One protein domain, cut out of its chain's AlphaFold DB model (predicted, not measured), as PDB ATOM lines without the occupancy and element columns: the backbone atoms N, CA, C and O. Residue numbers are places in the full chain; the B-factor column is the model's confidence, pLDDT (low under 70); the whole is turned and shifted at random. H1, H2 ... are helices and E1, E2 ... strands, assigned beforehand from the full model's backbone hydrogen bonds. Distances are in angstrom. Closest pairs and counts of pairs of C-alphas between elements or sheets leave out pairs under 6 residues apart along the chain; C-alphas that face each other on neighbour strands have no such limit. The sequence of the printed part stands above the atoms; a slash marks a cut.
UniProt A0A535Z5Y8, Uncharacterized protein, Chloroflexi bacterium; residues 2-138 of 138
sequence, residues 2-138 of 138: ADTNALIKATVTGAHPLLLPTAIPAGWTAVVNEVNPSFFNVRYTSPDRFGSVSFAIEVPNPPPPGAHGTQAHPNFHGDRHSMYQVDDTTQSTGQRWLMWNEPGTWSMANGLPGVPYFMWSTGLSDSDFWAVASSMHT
ATOM      1  N   ALA A   2     -39.564   5.324  49.478       72.19
ATOM      2  CA  ALA A   2     -39.573   5.868  50.842       72.19
ATOM      3  C   ALA A   2     -38.459   5.288  51.743       72.19
ATOM      4  O   ALA A   2     -37.736   6.059  52.364       72.19
ATOM      5  N   ASP A   3     -38.244   3.968  51.720       84.00
ATOM      6  CA  ASP A   3     -37.215   3.312  52.547       84.00
ATOM      7  C   ASP A   3     -35.781   3.714  52.162       84.00
ATOM      8  O   ASP A   3     -34.938   3.940  53.026       84.00
ATOM      9  N   THR A   4     -35.508   3.873  50.863       89.75
ATOM     10  CA  THR A   4     -34.212   4.344  50.351       89.75
ATOM     11  C   THR A   4     -33.918   5.766  50.814       89.75
ATOM     12  O   THR A   4     -32.846   6.031  51.354       89.75
ATOM     13  N   ASN A   5     -34.883   6.675  50.652       90.75
ATOM     14  CA  ASN A   5     -34.714   8.063  51.070       90.75
ATOM     15  C   ASN A   5     -34.568   8.162  52.592       90.75
ATOM     16  O   ASN A   5     -33.746   8.937  53.069       90.75
ATOM     17  N   ALA A   6     -35.313   7.357  53.354       92.19
ATOM     18  CA  ALA A   6     -35.190   7.300  54.807       92.19
ATOM     19  C   ALA A   6     -33.798   6.819  55.253       92.19
ATOM     20  O   ALA A   6     -33.197   7.450  56.119       92.19
ATOM     21  N   LEU A   7     -33.254   5.766  54.630       95.94
ATOM     22  CA  LEU A   7     -31.902   5.273  54.915       95.94
ATOM     23  C   LEU A   7     -30.833   6.340  54.647       95.94
ATOM     24  O   LEU A   7     -29.957   6.557  55.486       95.94
ATOM     25  N   ILE A   8     -30.914   7.015  53.497       96.81
ATOM     26  CA  ILE A   8     -29.964   8.072  53.132       96.81
ATOM     27  C   ILE A   8     -30.078   9.244  54.114       96.81
ATOM     28  O   ILE A   8     -29.068   9.650  54.681       96.81
ATOM     29  N   LYS A   9     -31.295   9.727  54.400       95.81
ATOM     30  CA  LYS A   9     -31.532  10.818  55.364       95.81
ATOM     31  C   LYS A   9     -31.068  10.482  56.783       95.81
ATOM     32  O   LYS A   9     -30.615  11.372  57.491       95.81
ATOM     33  N   ALA A  10     -31.176   9.223  57.202       96.88
ATOM     34  CA  ALA A  10     -30.730   8.783  58.524       96.88
ATOM     35  C   ALA A  10     -29.202   8.653  58.634       96.88
ATOM     36  O   ALA A  10     -28.664   8.740  59.736       96.88
ATOM     37  N   THR A  11     -28.514   8.423  57.512       97.81
ATOM     38  CA  THR A  11     -27.078   8.115  57.501       97.81
ATOM     39  C   THR A  11     -26.223   9.320  57.118       97.81
ATOM     40  O   THR A  11     -25.179   9.530  57.726       97.81
ATOM     41  N   VAL A  12     -26.643  10.113  56.127       97.50
ATOM     42  CA  VAL A  12     -25.870  11.245  55.596       97.50
ATOM     43  C   VAL A  12     -26.111  12.482  56.459       97.50
ATOM     44  O   VAL A  12     -27.091  13.203  56.290       97.50
ATOM     45  N   THR A  13     -25.197  12.729  57.394       96.94
ATOM     46  CA  THR A  13     -25.268  13.845  58.356       96.94
ATOM     47  C   THR A  13     -24.217  14.929  58.113       96.94
ATOM     48  O   THR A  13     -24.209  15.945  58.794       96.94
ATOM     49  N   GLY A  14     -23.280  14.694  57.197       95.50
ATOM     50  CA  GLY A  14     -22.146  15.562  56.888       95.50
ATOM     51  C   GLY A  14     -22.349  16.434  55.650       95.50
ATOM     52  O   GLY A  14     -21.446  17.180  55.294       95.50
ATOM     53  N   ALA A  15     -23.505  16.357  54.987       95.75
ATOM     54  CA  ALA A  15     -23.826  17.150  53.806       95.75
ATOM     55  C   ALA A  15     -25.144  17.906  54.001       95.75
ATOM     56  O   ALA A  15     -26.193  17.300  54.229       95.75
ATOM     57  N   HIS A  16     -25.093  19.232  53.886       94.19
ATOM     58  CA  HIS A  16     -26.259  20.101  53.983       94.19
ATOM     59  C   HIS A  16     -26.218  21.173  52.889       94.19
ATOM     60  O   HIS A  16     -25.243  21.918  52.852       94.19
ATOM     61  N   PRO A  17     -27.263  21.305  52.052       94.75
ATOM     62  CA  PRO A  17     -28.483  20.496  52.059       94.75
ATOM     63  C   PRO A  17     -28.231  19.061  51.566       94.75
ATOM     64  O   PRO A  17     -27.328  18.822  50.766       94.75
ATOM     65  N   LEU A  18     -29.052  18.120  52.045       96.25
ATOM     66  CA  LEU A  18     -29.143  16.760  51.514       96.25
ATOM     67  C   LEU A  18     -30.269  16.722  50.481       96.25
ATOM     68  O   LEU A  18     -31.440  16.737  50.854       96.25
ATOM     69  N   LEU A  19     -29.913  16.699  49.203       96.00
ATOM     70  CA  LEU A  19     -30.869  16.631  48.105       96.00
ATOM     71  C   LEU A  19     -31.197  15.178  47.784       96.00
ATOM     72  O   LEU A  19     -30.312  14.324  47.801       96.00
ATOM     73  N   LEU A  20     -32.461  14.904  47.459       94.62
ATOM     74  CA  LEU A  20     -32.934  13.628  46.924       94.62
ATOM     75  C   LEU A  20     -33.984  13.883  45.830       94.62
ATOM     76  O   LEU A  20     -34.778  14.815  45.961       94.62
ATOM     77  N   PRO A  21     -34.026  13.074  44.756       93.06
ATOM     78  CA  PRO A  21     -35.038  13.220  43.718       93.06
ATOM     79  C   PRO A  21     -36.408  12.759  44.228       93.06
ATOM     80  O   PRO A  21     -36.517  11.749  44.933       93.06
ATOM     81  N   THR A  22     -37.466  13.458  43.819       91.31
ATOM     82  CA  THR A  22     -38.854  13.090  44.150       91.31
ATOM     83  C   THR A  22     -39.702  12.695  42.950       91.31
ATOM     84  O   THR A  22     -40.734  12.051  43.137       91.31
ATOM     85  N   ALA A  23     -39.247  12.974  41.726       91.19
ATOM     86  CA  ALA A  23     -39.951  12.634  40.489       91.19
ATOM     87  C   ALA A  23     -39.293  11.478  39.714       91.19
ATOM     88  O   ALA A  23     -39.243  11.491  38.485       91.19
ATOM     89  N   ILE A  24     -38.781  10.460  40.410       91.50
ATOM     90  CA  ILE A  24     -38.317   9.237  39.738       91.50
ATOM     91  C   ILE A  24     -39.514   8.550  39.053       91.50
ATOM     92  O   ILE A  24     -40.556   8.394  39.700       91.50
ATOM     93  N   PRO A  25     -39.392   8.113  37.781       90.25
ATOM     94  CA  PRO A  25     -40.517   7.525  37.064       90.25
ATOM     95  C   PRO A  25     -41.104   6.299  37.773       90.25
ATOM     96  O   PRO A  25     -40.398   5.485  38.379       90.25
ATOM     97  N   ALA A  26     -42.427   6.152  37.687       89.12
ATOM     98  CA  ALA A  26     -43.145   5.079  38.363       89.12
ATOM     99  C   ALA A  26     -42.638   3.688  37.934       89.12
ATOM    100  O   ALA A  26     -42.331   3.441  36.769       89.12
ATOM    101  N   GLY A  27     -42.560   2.768  38.897       91.00
ATOM    102  CA  GLY A  27     -42.094   1.396  38.674       91.00
ATOM    103  C   GLY A  27     -40.574   1.215  38.702       91.00
ATOM    104  O   GLY A  27     -40.116   0.076  38.751       91.00
ATOM    105  N   TRP A  28     -39.782   2.291  38.729       95.38
ATOM    106  CA  TRP A  28     -38.331   2.176  38.865       95.38
ATOM    107  C   TRP A  28     -37.935   1.696  40.266       95.38
ATOM    108  O   TRP A  28     -38.518   2.089  41.281       95.38
ATOM    109  N   THR A  29     -36.909   0.851  40.330       95.25
ATOM    110  CA  THR A  29     -36.366   0.325  41.589       95.25
ATOM    111  C   THR A  29     -35.135   1.108  42.005       95.25
ATOM    112  O   THR A  29     -34.273   1.342  41.163       95.25
ATOM    113  N   ALA A  30     -35.017   1.449  43.288       95.62
ATOM    114  CA  ALA A  30     -33.855   2.135  43.847       95.62
ATOM    115  C   ALA A  30     -32.944   1.157  44.606       95.62
ATOM    116  O   ALA A  30     -33.429   0.355  45.404       95.62
ATOM    117  N   VAL A  31     -31.634   1.262  44.394       95.81
ATOM    118  CA  VAL A  31     -30.591   0.523  45.115       95.81
ATOM    119  C   VAL A  31     -29.561   1.522  45.628       95.81
ATOM    120  O   VAL A  31     -29.009   2.296  44.851       95.81
ATOM    121  N   VAL A  32     -29.300   1.508  46.934       96.88
ATOM    122  CA  VAL A  32     -28.205   2.275  47.540       96.88
ATOM    123  C   VAL A  32     -26.928   1.460  47.376       96.88
ATOM    124  O   VAL A  32     -26.800   0.403  47.985       96.88
ATOM    125  N   ASN A  33     -26.018   1.923  46.522       95.31
ATOM    126  CA  ASN A  33     -24.732   1.261  46.293       95.31
ATOM    127  C   ASN A  33     -23.723   1.626  47.385       95.31
ATOM    128  O   ASN A  33     -22.903   0.800  47.772       95.31
ATOM    129  N   GLU A  34     -23.802   2.862  47.880       94.88
ATOM    130  CA  GLU A  34     -22.948   3.379  48.943       94.88
ATOM    131  C   GLU A  34     -23.724   4.393  49.787       94.88
ATOM    132  O   GLU A  34     -24.512   5.178  49.258       94.88
ATOM    133  N   VAL A  35     -23.513   4.376  51.103       96.56
ATOM    134  CA  VAL A  35     -24.026   5.398  52.020       96.56
ATOM    135  C   VAL A  35     -23.142   5.472  53.261       96.56
ATOM    136  O   VAL A  35     -22.810   4.454  53.867       96.56
ATOM    137  N   ASN A  36     -22.734   6.680  53.631       95.75
ATOM    138  CA  ASN A  36     -21.951   6.972  54.825       95.75
ATOM    139  C   ASN A  36     -22.268   8.411  55.298       95.75
ATOM    140  O   ASN A  36     -23.046   9.103  54.642       95.75
ATOM    141  N   PRO A  37     -21.699   8.900  56.414       96.50
ATOM    142  CA  PRO A  37     -22.010  10.240  56.907       96.50
ATOM    143  C   PRO A  37     -21.775  11.383  55.914       96.50
ATOM    144  O   PRO A  37     -22.466  12.390  56.005       96.50
ATOM    145  N   SER A  38     -20.852  11.251  54.963       93.12
ATOM    146  CA  SER A  38     -20.469  12.323  54.036       93.12
ATOM    147  C   SER A  38     -20.959  12.104  52.597       93.12
ATOM    148  O   SER A  38     -20.991  13.063  51.830       93.12
ATOM    149  N   PHE A  39     -21.324  10.878  52.211       92.94
ATOM    150  CA  PHE A  39     -21.646  10.512  50.829       92.94
ATOM    151  C   PHE A  39     -22.830   9.547  50.747       92.94
ATOM    152  O   PHE A  39     -23.080   8.747  51.649       92.94
ATOM    153  N   PHE A  40     -23.496   9.551  49.597       96.69
ATOM    154  CA  PHE A  40     -24.340   8.447  49.158       96.69
ATOM    155  C   PHE A  40     -24.213   8.267  47.647       96.69
ATOM    156  O   PHE A  40     -23.911   9.217  46.928       96.69
ATOM    157  N   ASN A  41     -24.518   7.064  47.175       96.50
ATOM    158  CA  ASN A  41     -24.744   6.750  45.775       96.50
ATOM    159  C   ASN A  41     -25.984   5.861  45.679       96.50
ATOM    160  O   ASN A  41     -26.008   4.741  46.197       96.50
ATOM    161  N   VAL A  42     -27.022   6.362  45.017       97.00
ATOM    162  CA  VAL A  42     -28.245   5.612  44.736       97.00
ATOM    163  C   VAL A  42     -28.403   5.436  43.235       97.00
ATOM    164  O   VAL A  42     -28.225   6.374  42.459       97.00
ATOM    165  N   ARG A  43     -28.764   4.224  42.819       97.00
ATOM    166  CA  ARG A  43     -29.112   3.899  41.440       97.00
ATOM    167  C   ARG A  43     -30.581   3.532  41.341       97.00
ATOM    168  O   ARG A  43     -31.039   2.605  42.003       97.00
ATOM    169  N   TYR A  44     -31.292   4.227  40.470       96.75
ATOM    170  CA  TYR A  44     -32.637   3.900  40.038       96.75
ATOM    171  C   TYR A  44     -32.558   3.150  38.711       96.75
ATOM    172  O   TYR A  44     -31.782   3.525  37.835       96.75
ATOM    173  N   THR A  45     -33.343   2.094  38.546       97.44
ATOM    174  CA  THR A  45     -33.363   1.288  37.317       97.44
ATOM    175  C   THR A  45     -34.793   1.061  36.866       97.44
ATOM    176  O   THR A  45     -35.653   0.743  37.691       97.44
ATOM    177  N   SER A  46     -35.037   1.215  35.567       96.62
ATOM    178  CA  SER A  46     -36.339   0.973  34.957       96.62
ATOM    179  C   SER A  46     -36.747  -0.508  35.045       96.62
ATOM    180  O   SER A  46     -35.881  -1.390  35.121       96.62
ATOM    181  N   PRO A  47     -38.057  -0.818  34.999       95.31
ATOM    182  CA  PRO A  47     -38.546  -2.200  34.999       95.31
ATOM    183  C   PRO A  47     -37.967  -3.068  33.873       95.31
ATOM    184  O   PRO A  47     -37.680  -4.244  34.083       95.31
ATOM    185  N   ASP A  48     -37.772  -2.479  32.693       93.62
ATOM    186  CA  ASP A  48     -37.222  -3.134  31.501       93.62
ATOM    187  C   ASP A  48     -35.682  -3.181  31.476       93.62
ATOM    188  O   ASP A  48     -35.105  -3.752  30.555       93.62
ATOM    189  N   ARG A  49     -35.016  -2.621  32.500       90.38
ATOM    190  CA  ARG A  49     -33.552  -2.539  32.662       90.38
ATOM    191  C   ARG A  49     -32.809  -1.729  31.591       90.38
ATOM    192  O   ARG A  49     -31.580  -1.699  31.633       90.38
ATOM    193  N   PHE A  50     -33.506  -1.048  30.682       92.69
ATOM    194  CA  PHE A  50     -32.877  -0.198  29.661       92.69
ATOM    195  C   PHE A  50     -32.595   1.231  30.150       92.69
ATOM    196  O   PHE A  50     -31.735   1.913  29.594       92.69
ATOM    197  N   GLY A  51     -33.281   1.672  31.205       96.38
ATOM    198  CA  GLY A  51     -33.119   2.970  31.846       96.38
ATOM    199  C   GLY A  51     -32.413   2.878  33.192       96.38
ATOM    200  O   GLY A  51     -32.679   1.991  34.007       96.38
ATOM    201  N   SER A  52     -31.512   3.822  33.444       97.38
ATOM    202  CA  SER A  52     -30.804   3.937  34.714       97.38
ATOM    203  C   SER A  52     -30.539   5.395  35.046       97.38
ATOM    204  O   SER A  52     -30.204   6.179  34.164       97.38
ATOM    205  N   VAL A  53     -30.667   5.743  36.323       97.56
ATOM    206  CA  VAL A  53     -30.268   7.037  36.879       97.56
ATOM    207  C   VAL A  53     -29.406   6.753  38.092       97.56
ATOM    208  O   VAL A  53     -29.854   6.081  39.016       97.56
ATOM    209  N   SER A  54     -28.175   7.244  38.108       96.56
ATOM    210  CA  SER A  54     -27.349   7.264  39.316       96.56
ATOM    211  C   SER A  54     -27.314   8.685  39.855       96.56
ATOM    212  O   SER A  54     -27.131   9.623  39.088       96.56
ATOM    213  N   PHE A  55     -27.514   8.834  41.158       97.12
ATOM    214  CA  PHE A  55     -27.475  10.116  41.844       97.12
ATOM    215  C   PHE A  55     -26.626   9.992  43.106       97.12
ATOM    216  O   PHE A  55     -26.770   9.022  43.859       97.12
ATOM    217  N   ALA A  56     -25.716  10.940  43.306       96.81
ATOM    218  CA  ALA A  56     -24.718  10.861  44.360       96.81
ATOM    219  C   ALA A  56     -24.256  12.238  44.835       96.81
ATOM    220  O   ALA A  56     -24.339  13.225  44.101       96.81
ATOM    221  N   ILE A  57     -23.702  12.256  46.046       96.12
ATOM    222  CA  ILE A  57     -22.691  13.246  46.423       96.12
ATOM    223  C   ILE A  57     -21.355  12.654  45.987       96.12
ATOM    224  O   ILE A  57     -20.992  11.584  46.465       96.12
ATOM    225  N   GLU A  58     -20.653  13.301  45.067       89.69
ATOM    226  CA  GLU A  58     -19.363  12.849  44.536       89.69
ATOM    227  C   GLU A  58     -18.680  14.025  43.831       89.69
ATOM    228  O   GLU A  58     -19.356  14.939  43.368       89.69
ATOM    229  N   VAL A  59     -17.350  13.999  43.708       84.62
ATOM    230  CA  VAL A  59     -16.621  14.840  42.745       84.62
ATOM    231  C   VAL A  59     -16.331  13.980  41.510       84.62
ATOM    232  O   VAL A  59     -15.291  13.318  41.466       84.62
ATOM    233  N   PRO A  60     -17.250  13.902  40.536       79.69
ATOM    234  CA  PRO A  60     -17.110  12.976  39.421       79.69
ATOM    235  C   PRO A  60     -16.135  13.515  38.369       79.69
ATOM    236  O   PRO A  60     -15.918  14.718  38.228       79.69
ATOM    237  N   ASN A  61     -15.581  12.591  37.588       85.06
ATOM    238  CA  ASN A  61     -14.732  12.874  36.434       85.06
ATOM    239  C   ASN A  61     -15.309  12.148  35.206       85.06
ATOM    240  O   ASN A  61     -14.857  11.042  34.890       85.06
ATOM    241  N   PRO A  62     -16.371  12.685  34.577       86.25
ATOM    242  CA  PRO A  62     -16.978  12.032  33.427       86.25
ATOM    243  C   PRO A  62     -15.987  11.955  32.257       86.25
ATOM    244  O   PRO A  62     -15.089  12.795  32.143       86.25
ATOM    245  N   PRO A  63     -16.132  10.951  31.376       89.94
ATOM    246  CA  PRO A  63     -15.350  10.912  30.149       89.94
ATOM    247  C   PRO A  63     -15.658  12.151  29.292       89.94
ATOM    248  O   PRO A  63     -16.760  12.696  29.396       89.94
ATOM    249  N   PRO A  64     -14.732  12.586  28.417       92.75
ATOM    250  CA  PRO A  64     -15.049  13.588  27.406       92.75
ATOM    251  C   PRO A  64     -16.283  13.171  26.589       92.75
ATOM    252  O   PRO A  64     -16.458  11.968  26.365       92.75
ATOM    253  N   PRO A  65     -17.106  14.123  26.110       94.00
ATOM    254  CA  PRO A  65     -18.227  13.796  25.239       94.00
ATOM    255  C   PRO A  65     -17.750  13.031  23.996       94.00
ATOM    256  O   PRO A  65     -16.667  13.310  23.467       94.00
ATOM    257  N   GLY A  66     -18.571  12.103  23.503       94.06
ATOM    258  CA  GLY A  66     -18.344  11.431  22.227       94.06
ATOM    259  C   GLY A  66     -18.279  12.391  21.027       94.06
ATOM    260  O   GLY A  66     -18.482  13.599  21.135       94.06
ATOM    261  N   ALA A  67     -18.024  11.852  19.831       95.88
ATOM    262  CA  ALA A  67     -17.838  12.653  18.610       95.88
ATOM    263  C   ALA A  67     -19.056  13.527  18.232       95.88
ATOM    264  O   ALA A  67     -18.901  14.551  17.569       95.88
ATOM    265  N   HIS A  68     -20.255  13.122  18.657       96.75
ATOM    266  CA  HIS A  68     -21.514  13.864  18.502       96.75
ATOM    267  C   HIS A  68     -22.039  14.407  19.839       96.75
ATOM    268  O   HIS A  68     -23.215  14.768  19.956       96.75
ATOM    269  N   GLY A  69     -21.186  14.416  20.859       97.00
ATOM    270  CA  GLY A  69     -21.514  14.856  22.197       97.00
ATOM    271  C   GLY A  69     -21.492  16.369  22.336       97.00
ATOM    272  O   GLY A  69     -20.911  17.105  21.536       97.00
ATOM    273  N   THR A  70     -22.141  16.841  23.390       97.50
ATOM    274  CA  THR A  70     -22.199  18.261  23.739       97.50
ATOM    275  C   THR A  70     -21.961  18.440  25.221       97.50
ATOM    276  O   THR A  70     -22.400  17.615  26.021       97.50
ATOM    277  N   GLN A  71     -21.348  19.561  25.586       97.25
ATOM    278  CA  GLN A  71     -21.213  19.999  26.966       97.25
ATOM    279  C   GLN A  71     -21.692  21.447  27.084       97.25
ATOM    280  O   GLN A  71     -21.383  22.284  26.234       97.25
ATOM    281  N   ALA A  72     -22.446  21.736  28.136       96.81
ATOM    282  CA  ALA A  72     -22.956  23.057  28.462       96.81
ATOM    283  C   ALA A  72     -22.831  23.321  29.966       96.81
ATOM    284  O   ALA A  72     -22.718  22.394  30.764       96.81
ATOM    285  N   HIS A  73     -22.894  24.596  30.350       97.00
ATOM    286  CA  HIS A  73     -22.812  25.034  31.743       97.00
ATOM    287  C   HIS A  73     -24.069  25.821  32.130       97.00
ATOM    288  O   HIS A  73     -24.039  27.056  32.166       97.00
ATOM    289  N   PRO A  74     -25.220  25.145  32.315       97.00
ATOM    290  CA  PRO A  74     -26.445  25.829  32.699       97.00
ATOM    291  C   PRO A  74     -26.304  26.448  34.095       97.00
ATOM    292  O   PRO A  74     -25.489  26.025  34.908       97.00
ATOM    293  N   ASN A  75     -27.124  27.449  34.408       95.56
ATOM    294  CA  ASN A  75     -27.256  27.916  35.786       95.56
ATOM    295  C   ASN A  75     -28.222  26.982  36.528       95.56
ATOM    296  O   ASN A  75     -29.424  27.252  36.583       95.56
ATOM    297  N   PHE A  76     -27.716  25.853  37.022       96.06
ATOM    298  CA  PHE A  76     -28.514  24.844  37.715       96.06
ATOM    299  C   PHE A  76     -28.408  25.047  39.225       96.06
ATOM    300  O   PHE A  76     -27.306  25.122  39.756       96.06
ATOM    301  N   HIS A  77     -29.543  25.186  39.915       94.44
ATOM    302  CA  HIS A  77     -29.583  25.431  41.368       94.44
ATOM    303  C   HIS A  77     -28.743  26.649  41.825       94.44
ATOM    304  O   HIS A  77     -28.255  26.720  42.948       94.44
ATOM    305  N   GLY A  78     -28.574  27.646  40.950       92.56
ATOM    306  CA  GLY A  78     -27.745  28.824  41.225       92.56
ATOM    307  C   GLY A  78     -26.243  28.618  40.987       92.56
ATOM    308  O   GLY A  78     -25.490  29.594  41.064       92.56
ATOM    309  N   ASP A  79     -25.804  27.398  40.665       94.25
ATOM    310  CA  ASP A  79     -24.421  27.099  40.311       94.25
ATOM    311  C   ASP A  79     -24.131  27.476  38.852       94.25
ATOM    312  O   ASP A  79     -24.592  26.843  37.899       94.25
ATOM    313  N   ARG A  80     -23.309  28.516  38.675       92.00
ATOM    314  CA  ARG A  80     -22.839  28.989  37.363       92.00
ATOM    315  C   ARG A  80     -21.733  28.117  36.767       92.00
ATOM    316  O   ARG A  80     -21.367  28.322  35.612       92.00
ATOM    317  N   HIS A  81     -21.185  27.197  37.553       91.88
ATOM    318  CA  HIS A  81     -20.149  26.254  37.150       91.88
ATOM    319  C   HIS A  81     -20.690  24.836  36.976       91.88
ATOM    320  O   HIS A  81     -19.897  23.921  36.750       91.88
ATOM    321  N   SER A  82     -22.016  24.659  37.031       95.50
ATOM    322  CA  SER A  82     -22.620  23.366  36.743       95.50
ATOM    323  C   SER A  82     -22.219  22.897  35.345       95.50
ATOM    324  O   SER A  82     -21.859  23.695  34.474       95.50
ATOM    325  N   MET A  83     -22.253  21.593  35.120       96.62
ATOM    326  CA  MET A  83     -21.919  20.999  33.839       96.62
ATOM    327  C   MET A  83     -22.984  19.986  33.464       96.62
ATOM    328  O   MET A  83     -23.211  19.025  34.194       96.62
ATOM    329  N   TYR A  84     -23.599  20.194  32.305       97.94
ATOM    330  CA  TYR A  84     -24.466  19.233  31.646       97.94
ATOM    331  C   TYR A  84     -23.758  18.689  30.406       97.94
ATOM    332  O   TYR A  84     -23.314  19.461  29.556       97.94
ATOM    333  N   GLN A  85     -23.655  17.369  30.298       98.12
ATOM    334  CA  GLN A  85     -23.037  16.687  29.169       98.12
ATOM    335  C   GLN A  85     -23.984  15.641  28.587       98.12
ATOM    336  O   GLN A  85     -24.587  14.862  29.324       98.12
ATOM    337  N   VAL A  86     -24.048  15.587  27.259       97.88
ATOM    338  CA  VAL A  86     -24.694  14.526  26.478       97.88
ATOM    339  C   VAL A  86     -23.604  13.812  25.689       97.88
ATOM    340  O   VAL A  86     -22.842  14.474  24.987       97.88
ATOM    341  N   ASP A  87     -23.517  12.487  25.808       97.19
ATOM    342  CA  ASP A  87     -22.460  11.706  25.143       97.19
ATOM    343  C   ASP A  87     -22.579  11.732  23.615       97.19
ATOM    344  O   ASP A  87     -21.600  11.910  22.894       97.19
ATOM    345  N   ASP A  88     -23.809  11.575  23.127       96.69
ATOM    346  CA  ASP A  88     -24.148  11.508  21.711       96.69
ATOM    347  C   ASP A  88     -25.545  12.103  21.501       96.69
ATOM    348  O   ASP A  88     -26.561  11.523  21.891       96.69
ATOM    349  N   THR A  89     -25.605  13.276  20.872       95.81
ATOM    350  CA  THR A  89     -26.869  13.982  20.604       95.81
ATOM    351  C   THR A  89     -27.740  13.309  19.542       95.81
ATOM    352  O   THR A  89     -28.912  13.661  19.408       95.81
ATOM    353  N   THR A  90     -27.220  12.316  18.815       96.75
ATOM    354  CA  THR A  90     -28.008  11.516  17.866       96.75
ATOM    355  C   THR A  90     -28.822  10.420  18.562       96.75
ATOM    356  O   THR A  90     -29.768   9.885  17.981       96.75
ATOM    357  N   GLN A  91     -28.511  10.119  19.828       96.31
ATOM    358  CA  GLN A  91     -29.206   9.122  20.636       96.31
ATOM    359  C   GLN A  91     -30.129   9.804  21.647       96.31
ATOM    360  O   GLN A  91     -29.708  10.263  22.710       96.31
ATOM    361  N   SER A  92     -31.432   9.821  21.350       95.25
ATOM    362  CA  SER A  92     -32.431  10.504  22.184       95.25
ATOM    363  C   SER A  92     -32.437  10.026  23.637       95.25
ATOM    364  O   SER A  92     -32.716  10.830  24.518       95.25
ATOM    365  N   THR A  93     -32.050   8.781  23.913       96.81
ATOM    366  CA  THR A  93     -31.960   8.202  25.263       96.81
ATOM    367  C   THR A  93     -30.538   7.781  25.653       96.81
ATOM    368  O   THR A  93     -30.366   6.902  26.495       96.81
ATOM    369  N   GLY A  94     -29.518   8.380  25.025       96.06
ATOM    370  CA  GLY A  94     -28.105   8.122  25.314       96.06
ATOM    371  C   GLY A  94     -27.652   8.584  26.704       96.06
ATOM    372  O   GLY A  94     -28.445   9.059  27.525       96.06
ATOM    373  N   GLN A  95     -26.354   8.445  26.974       97.25
ATOM    374  CA  GLN A  95     -25.791   8.806  28.271       97.25
ATOM    375  C   GLN A  95     -25.771  10.320  28.490       97.25
ATOM    376  O   GLN A  95     -25.462  11.099  27.583       97.25
ATOM    377  N   ARG A  96     -26.102  10.724  29.719       97.69
ATOM    378  CA  ARG A  96     -26.146  12.123  30.154       97.69
ATOM    379  C   ARG A  96     -25.560  12.273  31.544       97.69
ATOM    380  O   ARG A  96     -25.788  11.409  32.391       97.69
ATOM    381  N   TRP A  97     -24.876  13.383  31.788       97.81
ATOM    382  CA  TRP A  97     -24.319  13.746  33.089       97.81
ATOM    383  C   TRP A  97     -24.734  15.169  33.446       97.81
ATOM    384  O   TRP A  97     -24.688  16.052  32.597       97.81
ATOM    385  N   LEU A  98     -25.096  15.392  34.704       97.75
ATOM    386  CA  LEU A  98     -25.244  16.704  35.316       97.75
ATOM    387  C   LEU A  98     -24.423  16.732  36.603       97.75
ATOM    388  O   LEU A  98     -24.533  15.839  37.440       97.75
ATOM    389  N   MET A  99     -23.601  17.759  36.748       96.06
ATOM    390  CA  MET A  99     -22.761  18.004  37.914       96.06
ATOM    391  C   MET A  99     -22.985  19.429  38.387       96.06
ATOM    392  O   MET A  99     -23.024  20.335  37.557       96.06
ATOM    393  N   TRP A 100     -23.104  19.638  39.692       95.44
ATOM    394  CA  TRP A 100     -23.200  20.976  40.275       95.44
ATOM    395  C   TRP A 100     -22.722  20.970  41.722       95.44
ATOM    396  O   TRP A 100     -22.664  19.924  42.368       95.44
ATOM    397  N   ASN A 101     -22.391  22.149  42.235       94.81
ATOM    398  CA  ASN A 101     -22.164  22.369  43.654       94.81
ATOM    399  C   ASN A 101     -23.371  23.081  44.252       94.81
ATOM    400  O   ASN A 101     -23.671  24.225  43.913       94.81
ATOM    401  N   GLU A 102     -24.052  22.409  45.171       95.44
ATOM    402  CA  GLU A 102     -25.153  23.005  45.911       95.44
ATOM    403  C   GLU A 102     -24.597  23.914  47.021       95.44
ATOM    404  O   GLU A 102     -23.720  23.479  47.781       95.44
ATOM    405  N   PRO A 103     -25.076  25.164  47.161       93.75
ATOM    406  CA  PRO A 103     -24.668  26.033  48.258       93.75
ATOM    407  C   PRO A 103     -24.929  25.374  49.615       93.75
ATOM    408  O   PRO A 103     -26.048  24.958  49.910       93.75
ATOM    409  N   GLY A 104     -23.905  25.294  50.467       92.94
ATOM    410  CA  GLY A 104     -24.043  24.570  51.723       92.94
ATOM    411  C   GLY A 104     -22.730  24.173  52.383       92.94
ATOM    412  O   GLY A 104     -21.664  24.707  52.073       92.94
ATOM    413  N   THR A 105     -22.827  23.232  53.317       93.00
ATOM    414  CA  THR A 105     -21.704  22.686  54.079       93.00
ATOM    415  C   THR A 105     -21.529  21.209  53.793       93.00
ATOM    416  O   THR A 105     -22.487  20.436  53.872       93.00
ATOM    417  N   TRP A 106     -20.283  20.818  53.565       94.69
ATOM    418  CA  TRP A 106     -19.894  19.433  53.398       94.69
ATOM    419  C   TRP A 106     -18.723  19.090  54.320       94.69
ATOM    420  O   TRP A 106     -17.780  19.866  54.452       94.69
ATOM    421  N   SER A 107     -18.789  17.938  54.983       92.56
ATOM    422  CA  SER A 107     -17.798  17.460  55.954       92.56
ATOM    423  C   SER A 107     -16.475  17.031  55.318       92.56
ATOM    424  O   SER A 107     -15.478  16.894  56.025       92.56
ATOM    425  N   MET A 108     -16.453  16.810  54.003       89.50
ATOM    426  CA  MET A 108     -15.260  16.416  53.258       89.50
ATOM    427  C   MET A 108     -14.681  17.615  52.519       89.50
ATOM    428  O   MET A 108     -15.347  18.251  51.709       89.50
ATOM    429  N   ALA A 109     -13.410  17.913  52.772       77.25
ATOM    430  CA  ALA A 109     -12.715  18.960  52.043       77.25
ATOM    431  C   ALA A 109     -12.349  18.474  50.630       77.25
ATOM    432  O   ALA A 109     -11.594  17.515  50.480       77.25
ATOM    433  N   ASN A 110     -12.830  19.172  49.601       80.81
ATOM    434  CA  ASN A 110     -12.417  18.996  48.199       80.81
ATOM    435  C   ASN A 110     -11.815  20.275  47.584       80.81
ATOM    436  O   ASN A 110     -11.535  20.313  46.390       80.81
ATOM    437  N   GLY A 111     -11.634  21.331  48.386       79.00
ATOM    438  CA  GLY A 111     -11.132  22.627  47.924       79.00
ATOM    439  C   GLY A 111     -12.163  23.505  47.202       79.00
ATOM    440  O   GLY A 111     -11.800  24.592  46.760       79.00
ATOM    441  N   LEU A 112     -13.428  23.078  47.111       80.38
ATOM    442  CA  LEU A 112     -14.532  23.838  46.524       80.38
ATOM    443  C   LEU A 112     -15.608  24.135  47.585       80.38
ATOM    444  O   LEU A 112     -15.814  23.332  48.496       80.38
ATOM    445  N   PRO A 113     -16.289  25.292  47.516       85.50
ATOM    446  CA  PRO A 113     -17.420  25.573  48.391       85.50
ATOM    447  C   PRO A 113     -18.648  24.739  47.994       85.50
ATOM    448  O   PRO A 113     -18.894  24.516  46.811       85.50
ATOM    449  N   GLY A 114     -19.462  24.367  48.985       92.56
ATOM    450  CA  GLY A 114     -20.733  23.671  48.773       92.56
ATOM    451  C   GLY A 114     -20.647  22.147  48.846       92.56
ATOM    452  O   GLY A 114     -19.653  21.576  49.296       92.56
ATOM    453  N   VAL A 115     -21.737  21.495  48.443       95.44
ATOM    454  CA  VAL A 115     -21.872  20.035  48.386       95.44
ATOM    455  C   VAL A 115     -21.850  19.605  46.917       95.44
ATOM    456  O   VAL A 115     -22.718  20.049  46.161       95.44
ATOM    457  N   PRO A 116     -20.898  18.762  46.483       95.50
ATOM    458  CA  PRO A 116     -20.806  18.364  45.088       95.50
ATOM    459  C   PRO A 116     -21.821  17.259  44.799       95.50
ATOM    460  O   PRO A 116     -21.769  16.176  45.382       95.50
ATOM    461  N   TYR A 117     -22.750  17.542  43.898       96.25
ATOM    462  CA  TYR A 117     -23.765  16.605  43.454       96.25
ATOM    463  C   TYR A 117     -23.541  16.180  42.015       96.25
ATOM    464  O   TYR A 117     -23.021  16.911  41.165       96.25
ATOM    465  N   PHE A 118     -23.993  14.964  41.753       95.25
ATOM    466  CA  PHE A 118     -23.856  14.311  40.477       95.25
ATOM    467  C   PHE A 118     -25.108  13.523  40.132       95.25
ATOM    468  O   PHE A 118     -25.587  12.726  40.936       95.25
ATOM    469  N   MET A 119     -25.574  13.674  38.896       97.44
ATOM    470  CA  MET A 119     -26.573  12.819  38.281       97.44
ATOM    471  C   MET A 119     -26.041  12.280  36.957       97.44
ATOM    472  O   MET A 119     -25.632  13.038  36.083       97.44
ATOM    473  N   TRP A 120     -26.115  10.969  36.773       97.44
ATOM    474  CA  TRP A 120     -25.903  10.316  35.486       97.44
ATOM    475  C   TRP A 120     -27.140   9.547  35.079       97.44
ATOM    476  O   TRP A 120     -27.828   8.988  35.934       97.44
ATOM    477  N   SER A 121     -27.404   9.466  33.780       97.56
ATOM    478  CA  SER A 121     -28.456   8.600  33.270       97.56
ATOM    479  C   SER A 121     -28.127   7.957  31.931       97.56
ATOM    480  O   SER A 121     -27.282   8.437  31.181       97.56
ATOM    481  N   THR A 122     -28.869   6.896  31.634       97.44
ATOM    482  CA  THR A 122     -29.085   6.339  30.298       97.44
ATOM    483  C   THR A 122     -30.544   5.890  30.201       97.44
ATOM    484  O   THR A 122     -31.182   5.635  31.226       97.44
ATOM    485  N   GLY A 123     -31.095   5.803  28.994       96.19
ATOM    486  CA  GLY A 123     -32.485   5.393  28.777       96.19
ATOM    487  C   GLY A 123     -33.529   6.464  29.123       96.19
ATOM    488  O   GLY A 123     -34.720   6.176  29.064       96.19
ATOM    489  N   LEU A 124     -33.109   7.689  29.461       96.44
ATOM    490  CA  LEU A 124     -33.987   8.853  29.620       96.44
ATOM    491  C   LEU A 124     -33.829   9.808  28.443       96.44
ATOM    492  O   LEU A 124     -32.709  10.042  27.988       96.44
ATOM    493  N   SER A 125     -34.940  10.384  27.974       95.75
ATOM    494  CA  SER A 125     -34.891  11.525  27.059       95.75
ATOM    495  C   SER A 125     -34.308  12.763  27.751       95.75
ATOM    496  O   SER A 125     -34.193  12.800  28.975       95.75
ATOM    497  N   ASP A 126     -33.965  13.804  26.986       96.62
ATOM    498  CA  ASP A 126     -33.515  15.080  27.562       96.62
ATOM    499  C   ASP A 126     -34.573  15.686  28.505       96.62
ATOM    500  O   ASP A 126     -34.263  16.068  29.632       96.62
ATOM    501  N   SER A 127     -35.848  15.670  28.104       96.06
ATOM    502  CA  SER A 127     -36.941  16.166  28.944       96.06
ATOM    503  C   SER A 127     -37.150  15.330  30.207       96.06
ATOM    504  O   SER A 127     -37.385  15.898  31.270       96.06
ATOM    505  N   ASP A 128     -37.037  14.000  30.121       96.06
ATOM    506  CA  ASP A 128     -37.195  13.135  31.298       96.06
ATOM    507  C   ASP A 128     -36.009  13.278  32.256       96.06
ATOM    508  O   ASP A 128     -36.184  13.275  33.475       96.06
ATOM    509  N   PHE A 129     -34.803  13.448  31.710       97.56
ATOM    510  CA  PHE A 129     -33.608  13.747  32.489       97.56
ATOM    511  C   PHE A 129     -33.796  15.026  33.307       97.56
ATOM    512  O   PHE A 129     -33.624  15.008  34.527       97.56
ATOM    513  N   TRP A 130     -34.206  16.116  32.653       97.75
ATOM    514  CA  TRP A 130     -34.438  17.390  33.326       97.75
ATOM    515  C   TRP A 130     -35.611  17.340  34.304       97.75
ATOM    516  O   TRP A 130     -35.522  17.942  35.370       97.75
ATOM    517  N   ALA A 131     -36.666  16.573  34.017       97.12
ATOM    518  CA  ALA A 131     -37.758  16.364  34.967       97.12
ATOM    519  C   ALA A 131     -37.272  15.707  36.272       97.12
ATOM    520  O   ALA A 131     -37.665  16.133  37.360       97.12
ATOM    521  N   VAL A 132     -36.378  14.713  36.187       97.00
ATOM    522  CA  VAL A 132     -35.765  14.098  37.374       97.00
ATOM    523  C   VAL A 132     -34.819  15.077  38.073       97.00
ATOM    524  O   VAL A 132     -34.934  15.247  39.288       97.00
ATOM    525  N   ALA A 133     -33.929  15.746  37.334       97.50
ATOM    526  CA  ALA A 133     -32.966  16.698  37.894       97.50
ATOM    527  C   ALA A 133     -33.663  17.846  38.645       97.50
ATOM    528  O   ALA A 133     -33.348  18.121  39.799       97.50
ATOM    529  N   SER A 134     -34.681  18.462  38.043       96.56
ATOM    530  CA  SER A 134     -35.447  19.554  38.654       96.56
ATOM    531  C   SER A 134     -36.336  19.119  39.823       96.56
ATOM    532  O   SER A 134     -36.879  19.973  40.519       96.56
ATOM    533  N   SER A 135     -36.498  17.814  40.063       95.94
ATOM    534  CA  SER A 135     -37.235  17.299  41.225       95.94
ATOM    535  C   SER A 135     -36.390  17.188  42.493       95.94
ATOM    536  O   SER A 135     -36.893  16.765  43.533       95.94
ATOM    537  N   MET A 136     -35.101  17.513  42.417       93.75
ATOM    538  CA  MET A 136     -34.188  17.377  43.541       93.75
ATOM    539  C   MET A 136     -34.396  18.499  44.548       93.75
ATOM    540  O   MET A 136     -34.198  19.675  44.258       93.75
ATOM    541  N   HIS A 137     -34.774  18.116  45.759       88.69
ATOM    542  CA  HIS A 137     -34.944  19.028  46.880       88.69
ATOM    543  C   HIS A 137     -34.648  18.295  48.196       88.69
ATOM    544  O   HIS A 137     -34.318  17.105  48.201       88.69
ATOM    545  N   THR A 138     -34.730  19.018  49.312       80.50
ATOM    546  CA  THR A 138     -34.498  18.496  50.668       80.50
ATOM    547  C   THR A 138     -35.616  17.580  51.176       80.50
ATOM    548  O   THR A 138     -36.759  17.664  50.672       80.50
TER     549      THR A 138
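This is residues 2 to 138 of the 138 residues of an uncharacterized protein of Chloroflexi bacterium (UniProt A0A535Z5Y8). What does the model look like at first sight? One broad, twisted sheet of seven strands makes the body, with H1 over its E1 edge and H2 over E7 and E6 on the same face, two layers in all, helices on one face of a sheet. The long link of residues 58 to 69 crosses the opposite face from E3 to E4. What is it made of, and how large is it? The printed part has 137 residues with two named helices and seven named strands in the order H1 E1 E2 E3 E4 E5 E6 E7 H2, and the sheet, antiparallel throughout, runs E1 E2 E3 E7 E6 E5 E4. The class is mixed, helices and strands, with under half of the residues in named elements; the whole is compact, with a radius of gyration of the C-alphas of 14.5 A and spans of 40 by 34 by 21 A.

Where does the first element begin? H1 is residues 2 to 11, 14.3 A long from first to last C-alpha, and its C-alpha 2 is at (-39.573, 5.868, 50.842). Which strands come next? E1 is residues 29 to 35, 16.9 A long; E2 is residues 40 to 45, 16.5 A long; E3 is residues 52 to 57, 17.0 A long. E4 is residues 70 to 72, E5 is residues 83 to 86, and E6 is residues 96 to 102, 19.2 A long. How does the series end? E7, residues 115 to 122, is the longest strand at 23.8 A, from C-alpha 115 at (-21.872, 20.035, 48.386). H2 is residues 126 to 133, 10.5 A long, and ends with C-alpha 133 at (-32.966, 16.698, 37.894).

How do the first strands pair? E1, an edge strand, and E2 form a hairpin at 161 degrees between directions, with N 31 and O 43 2.8 A apart, within hydrogen-bond range. E2 and E3 form the next hairpin, with N 44 and O 53 at 2.8 A, and E1 E2 E3 is a meander, each strand the antiparallel neighbour of the one before. How does the sheet go on? E3 has E7 as its other neighbour, at 171 degrees, with N 54 and O 120 2.8 A apart. E4 E5 E6 E7 is a second meander: N 72 and O 84 are 2.8 A apart, N 85 and O 97 2.8 A, and N 98 and O 119 2.8 A. Where are the helices? H1 is on the sheet at a height of 9.4 A, over E1 and along the strands, at 6 degrees to E1 on the local plane; their closest C-alphas, of Ile 8 and Val 35, are 6.6 A apart. H2 is on the same face at a height of 9.5 A, over E7 and only just over E6, with 3 of its C-alphas on E6, and slantwise to the strands at 36 degrees to E7 on the local plane; the closest C-alphas of H2 and E7, of Phe 129 and Ser 121, are 7.3 A apart. H1 and H2 are apart, and in both every O i to N i+4 pair is within hydrogen-bond range.

How far does it reach? The two C-alphas farthest apart, those of Ala 10 and Ala 67, are 42.1 A from each other. Which links are long? The links H1 to E1, E3 to E4 and E6 to E7 are long. Residues 15 to 16 pair with 105 to 106, and residues 20 to 21 with 136 to 137, both antiparallel. Is there a cut or a weak place? The printed part has no cut, no printed residue is under 70, and the mean pLDDT of the printed part is 94.0.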